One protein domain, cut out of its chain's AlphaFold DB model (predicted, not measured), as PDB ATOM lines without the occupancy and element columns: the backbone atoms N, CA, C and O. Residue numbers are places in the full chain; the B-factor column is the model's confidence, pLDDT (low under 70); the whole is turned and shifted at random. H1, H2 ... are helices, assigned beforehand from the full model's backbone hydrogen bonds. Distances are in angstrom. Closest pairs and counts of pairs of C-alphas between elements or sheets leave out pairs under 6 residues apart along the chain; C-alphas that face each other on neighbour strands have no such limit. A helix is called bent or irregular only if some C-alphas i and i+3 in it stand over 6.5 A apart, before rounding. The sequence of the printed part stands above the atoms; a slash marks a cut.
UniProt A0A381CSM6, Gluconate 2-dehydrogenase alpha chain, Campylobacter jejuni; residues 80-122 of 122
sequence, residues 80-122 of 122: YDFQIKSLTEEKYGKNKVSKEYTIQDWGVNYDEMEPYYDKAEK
ATOM      1  N   TYR A  80     227.144 286.782 301.961       96.88
ATOM      2  CA  TYR A  80     226.395 287.896 301.399       96.88
ATOM      3  C   TYR A  80     227.268 288.886 300.621       96.88
ATOM      4  O   TYR A  80     226.816 289.401 299.606       96.88
ATOM      5  N   ASP A  81     228.503 289.140 301.056       96.94
ATOM      6  CA  ASP A  81     229.367 290.149 300.434       96.94
ATOM      7  C   ASP A  81     229.746 289.752 299.001       96.94
ATOM      8  O   ASP A  81     229.729 290.582 298.093       96.94
ATOM      9  N   PHE A  82     229.988 288.457 298.780       98.00
ATOM     10  CA  PHE A  82     230.308 287.890 297.471       98.00
ATOM     11  C   PHE A  82     229.135 287.945 296.481       98.00
ATOM     12  O   PHE A  82     229.340 288.082 295.273       98.00
ATOM     13  N   GLN A  83     227.904 287.862 296.993       97.12
ATOM     14  CA  GLN A  83     226.664 287.823 296.208       97.12
ATOM     15  C   GLN A  83     225.742 289.006 296.541       97.12
ATOM     16  O   GLN A  83     224.512 288.881 296.570       97.12
ATOM     17  N   ILE A  84     226.348 290.160 296.835       96.31
ATOM     18  CA  ILE A  84     225.658 291.316 297.405       96.31
ATOM     19  C   ILE A  84     224.518 291.814 296.522       96.31
ATOM     20  O   ILE A  84     223.471 292.196 297.041       96.31
ATOM     21  N   LYS A  85     224.670 291.793 295.195       95.12
ATOM     22  CA  LYS A  85     223.633 292.270 294.282       95.12
ATOM     23  C   LYS A  85     222.492 291.267 294.226       95.12
ATOM     24  O   LYS A  85     221.353 291.645 294.503       95.12
ATOM     25  N   SER A  86     222.793 290.005 293.924       95.38
ATOM     26  CA  SER A  86     221.770 288.964 293.775       95.38
ATOM     27  C   SER A  86     220.930 288.800 295.045       95.38
ATOM     28  O   SER A  86     219.700 288.828 294.977       95.38
ATOM     29  N   LEU A  87     221.570 288.734 296.215       95.69
ATOM     30  CA  LEU A  87     220.871 288.550 297.490       95.69
ATOM     31  C   LEU A  87     220.120 289.807 297.949       95.69
ATOM     32  O   LEU A  87     219.067 289.701 298.583       95.69
ATOM     33  N   THR A  88     220.609 291.009 297.617       95.56
ATOM     34  CA  THR A  88     219.845 292.247 297.855       95.56
ATOM     35  C   THR A  88     218.570 292.270 297.015       95.56
ATOM     36  O   THR A  88     217.497 292.585 297.535       95.56
ATOM     37  N   GLU A  89     218.675 291.950 295.723       94.81
ATOM     38  CA  GLU A  89     217.538 291.946 294.799       94.81
ATOM     39  C   GLU A  89     216.506 290.875 295.162       94.81
ATOM     40  O   GLU A  89     215.307 291.146 295.088       94.81
ATOM     41  N   GLU A  90     216.945 289.687 295.582       95.25
ATOM     42  CA  GLU A  90     216.063 288.616 296.055       95.25
ATOM     43  C   GLU A  90     215.274 289.051 297.294       95.25
ATOM     44  O   GLU A  90     214.050 288.928 297.342       95.25
ATOM     45  N   LYS A  91     215.969 289.613 298.289       95.94
ATOM     46  CA  LYS A  91     215.373 289.949 299.583       95.94
ATOM     47  C   LYS A  91     214.489 291.193 299.541       95.94
ATOM     48  O   LYS A  91     213.483 291.255 300.246       95.94
ATOM     49  N   TYR A  92     214.881 292.206 298.770       95.00
ATOM     50  CA  TYR A  92     214.244 293.527 298.802       95.00
ATOM     51  C   TYR A  92     213.628 293.966 297.467       95.00
ATOM     52  O   TYR A  92     212.971 295.008 297.413       95.00
ATOM     53  N   GLY A  93     213.806 293.183 296.404       94.06
ATOM     54  CA  GLY A  93     213.332 293.485 295.060       94.06
ATOM     55  C   GLY A  93     214.325 294.304 294.231       94.06
ATOM     56  O   GLY A  93     215.071 295.147 294.732       94.06
ATOM     57  N   LYS A  94     214.271 294.106 292.908       89.12
ATOM     58  CA  LYS A  94     215.214 294.669 291.918       89.12
ATOM     59  C   LYS A  94     215.316 296.198 291.885       89.12
ATOM     60  O   LYS A  94     216.308 296.735 291.417       89.12
ATOM     61  N   ASN A  95     214.299 296.904 292.376       89.25
ATOM     62  CA  ASN A  95     214.237 298.369 292.343       89.25
ATOM     63  C   ASN A  95     214.557 299.015 293.699       89.25
ATOM     64  O   ASN A  95     214.334 300.213 293.868       89.25
ATOM     65  N   LYS A  96     215.024 298.239 294.690       90.56
ATOM     66  CA  LYS A  96     215.326 298.790 296.017       90.56
ATOM     67  C   LYS A  96     216.564 299.684 296.011       90.56
ATOM     68  O   LYS A  96     216.610 300.664 296.754       90.56
ATOM     69  N   VAL A  97     217.557 299.329 295.203       89.50
ATOM     70  CA  VAL A  97     218.826 300.047 295.083       89.50
ATOM     71  C   VAL A  97     218.721 301.037 293.921       89.50
ATOM     72  O   VAL A  97     218.241 300.684 292.845       89.50
ATOM     73  N   SER A  98     219.136 302.290 294.143       89.88
ATOM     74  CA  SER A  98     219.181 303.305 293.079       89.88
ATOM     75  C   SER A  98     220.073 302.837 291.927       89.88
ATOM     76  O   SER A  98     221.126 302.249 292.162       89.88
ATOM     77  N   LYS A  99     219.694 303.174 290.689       87.81
ATOM     78  CA  LYS A  99     220.498 302.897 289.484       87.81
ATOM     79  C   LYS A  99     221.867 303.589 289.494       87.81
ATOM     80  O   LYS A  99     222.728 303.221 288.705       87.81
ATOM     81  N   GLU A 100     222.051 304.586 290.355       91.00
ATOM     82  CA  GLU A 100     223.334 305.267 290.566       91.00
ATOM     83  C   GLU A 100     224.344 304.394 291.324       91.00
ATOM     84  O   GLU A 100     225.548 304.593 291.188       91.00
ATOM     85  N   TYR A 101     223.879 303.409 292.100       89.19
ATOM     86  CA  TYR A 101     224.767 302.472 292.778       89.19
ATOM     87  C   TYR A 101     225.171 301.340 291.837       89.19
ATOM     88  O   TYR A 101     224.337 300.638 291.265       89.19
ATOM     89  N   THR A 102     226.475 301.113 291.732       91.50
ATOM     90  CA  THR A 102     227.084 300.132 290.829       91.50
ATOM     91  C   THR A 102     227.373 298.792 291.513       91.50
ATOM     92  O   THR A 102     228.349 298.129 291.172       91.50
ATOM     93  N   ILE A 103     226.539 298.369 292.474       92.56
ATOM     94  CA  ILE A 103     226.742 297.099 293.191       92.56
ATOM     95  C   ILE A 103     226.734 295.912 292.217       92.56
ATOM     96  O   ILE A 103     225.879 295.834 291.335       92.56
ATOM     97  N   GLN A 104     227.683 294.990 292.372       95.12
ATOM     98  CA  GLN A 104     227.778 293.755 291.592       95.12
ATOM     99  C   GLN A 104     228.188 292.593 292.491       95.12
ATOM    100  O   GLN A 104     228.847 292.796 293.510       95.12
ATOM    101  N   ASP A 105     227.828 291.385 292.071       97.06
ATOM    102  CA  ASP A 105     228.404 290.170 292.638       97.06
ATOM    103  C   ASP A 105     229.869 290.056 292.212       97.06
ATOM    104  O   ASP A 105     230.262 290.512 291.134       97.06
ATOM    105  N   TRP A 106     230.685 289.439 293.059       96.81
ATOM    106  CA  TRP A 106     232.140 289.424 292.889       96.81
ATOM    107  C   TRP A 106     232.611 288.400 291.847       96.81
ATOM    108  O   TRP A 106     233.786 288.372 291.494       96.81
ATOM    109  N   GLY A 107     231.697 287.564 291.345       96.88
ATOM    110  CA  GLY A 107     231.988 286.515 290.363       96.88
ATOM    111  C   GLY A 107     232.528 285.214 290.964       96.88
ATOM    112  O   GLY A 107     232.775 284.277 290.215       96.88
ATOM    113  N   VAL A 108     232.665 285.150 292.289       97.12
ATOM    114  CA  VAL A 108     232.963 283.952 293.089       97.12
ATOM    115  C   VAL A 108     232.019 283.915 294.287       97.12
ATOM    116  O   VAL A 108     231.436 284.943 294.634       97.12
ATOM    117  N   ASN A 109     231.863 282.759 294.925       97.06
ATOM    118  CA  ASN A 109     231.094 282.611 296.160       97.06
ATOM    119  C   ASN A 109     231.979 282.241 297.364       97.06
ATOM    120  O   ASN A 109     233.181 282.006 297.238       97.06
ATOM    121  N   TYR A 110     231.372 282.214 298.552       97.44
ATOM    122  CA  TYR A 110     232.094 281.910 299.786       97.44
ATOM    123  C   TYR A 110     232.706 280.511 299.787       97.44
ATOM    124  O   TYR A 110     233.856 280.380 300.178       97.44
ATOM    125  N   ASP A 111     231.988 279.491 299.315       97.69
ATOM    126  CA  ASP A 111     232.470 278.105 299.319       97.69
ATOM    127  C   ASP A 111     233.705 277.931 298.419       97.69
ATOM    128  O   ASP A 111     234.595 277.139 298.721       97.69
ATOM    129  N   GLU A 112     233.803 278.712 297.337       97.88
ATOM    130  CA  GLU A 112     235.002 278.767 296.491       97.88
ATOM    131  C   GLU A 112     236.186 279.442 297.197       97.88
ATOM    132  O   GLU A 112     237.336 279.059 296.976       97.88
ATOM    133  N   MET A 113     235.921 280.442 298.043       97.88
ATOM    134  CA  MET A 113     236.947 281.233 298.732       97.88
ATOM    135  C   MET A 113     237.366 280.651 300.087       97.88
ATOM    136  O   MET A 113     238.481 280.913 300.543       97.88
ATOM    137  N   GLU A 114     236.505 279.856 300.719       97.31
ATOM    138  CA  GLU A 114     236.693 279.281 302.051       97.31
ATOM    139  C   GLU A 114     238.039 278.552 302.188       97.31
ATOM    140  O   GLU A 114     238.800 278.937 303.080       97.31
ATOM    141  N   PRO A 115     238.453 277.659 301.261       97.69
ATOM    142  CA  PRO A 115     239.725 276.948 301.392       97.69
ATOM    143  C   PRO A 115     240.949 277.873 301.371       97.69
ATOM    144  O   PRO A 115     242.006 277.537 301.910       97.69
ATOM    145  N   TYR A 116     240.833 279.040 300.728       97.06
ATOM    146  CA  TYR A 116     241.910 280.025 300.654       97.06
ATOM    147  C   TYR A 116     241.991 280.876 301.920       97.06
ATOM    148  O   TYR A 116     243.104 281.166 302.360       97.06
ATOM    149  N   TYR A 117     240.853 281.219 302.535       96.88
ATOM    150  CA  TYR A 117     240.842 281.795 303.883       96.88
ATOM    151  C   TYR A 117     241.493 280.842 304.878       96.88
ATOM    152  O   TYR A 117     242.418 281.217 305.594       96.88
ATOM    153  N   ASP A 118     241.083 279.579 304.830       97.00
ATOM    154  CA  ASP A 118     241.567 278.529 305.715       97.00
ATOM    155  C   ASP A 118     243.075 278.275 305.575       97.00
ATOM    156  O   ASP A 118     243.749 277.887 306.529       97.00
ATOM    157  N   LYS A 119     243.620 278.479 304.373       97.38
ATOM    158  CA  LYS A 119     245.059 278.412 304.110       97.38
ATOM    159  C   LYS A 119     245.807 279.651 304.603       97.38
ATOM    160  O   LYS A 119     246.950 279.512 305.014       97.38
ATOM    161  N   ALA A 120     245.209 280.837 304.513       94.69
ATOM    162  CA  ALA A 120     245.847 282.095 304.900       94.69
ATOM    163  C   ALA A 120     245.921 282.298 306.425       94.69
ATOM    164  O   ALA A 120     246.772 283.043 306.897       94.69
ATOM    165  N   GLU A 121     245.034 281.650 307.183       94.00
ATOM    166  CA  GLU A 121     244.970 281.727 308.650       94.00
ATOM    167  C   GLU A 121     245.882 280.715 309.372       94.00
ATOM    168  O   GLU A 121     245.997 280.765 310.598       94.00
ATOM    169  N   LYS A 122     246.513 279.793 308.633       91.69
ATOM    170  CA  LYS A 122     247.441 278.770 309.147       91.69
ATOM    171  C   LYS A 122     248.890 279.219 309.004       91.69
ATOM    172  O   LYS A 122     249.661 278.950 309.950       91.69
TER     173      LYS A 122
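This is residues 80 to 122 of the 122 residues of the protein "Gluconate 2-dehydrogenase alpha chain" of Campylobacter jejuni (UniProt A0A381CSM6). Two short helices lie toward opposite ends of an elongated domain and do not pack on each other: H2 makes one end, where residues 114 to 122 stick out as an arm, and H1 lies toward the other. Between them a long loop, residues 93 to 109, swings out from the far end of H1 and folds back to H2. The printed part has 43 residues with two named helices, H1 then H2, and no named strand; its class is all helix, though under half of the residues, 20 of 43, are in named elements. It is only just loose, close to extended, with a radius of gyration of the C-alphas of 13.4 A, and it spans 42 by 19 by 14 A.

Find C-alpha 110 at (232.094, 281.910, 299.786); from there H2, residues 110 to 120, runs 14.7 A to C-alpha 120 at (245.847, 282.095, 304.900). H2 is irregular: C-alphas 112 and 115 are 7.0 A apart. Then look at C-alpha 84 at (225.658, 291.316, 297.405), where H1 begins; it holds residues 84 to 92 and measures 11.7 A.

H2 and H1 are apart, with no C-alpha of the one within 8 A of the other. Residues 114 to 122, of which 114 to 120 belong to H2, stand free. In H1 every O i to N i+4 pair is within hydrogen-bond range; in H2 5 of 7 are.

The C-alphas farthest apart are those of Asn 95 and Lys 122, at 42.1 A. Without residues 114 to 122 the body spans 29 by 18 by 10 A. The link from H1 to H2, 17 residues, is long. The printed part has no cut and ends at residue 122, the chain's last. Mean pLDDT of the printed part is 94.8, and no printed residue is under 70.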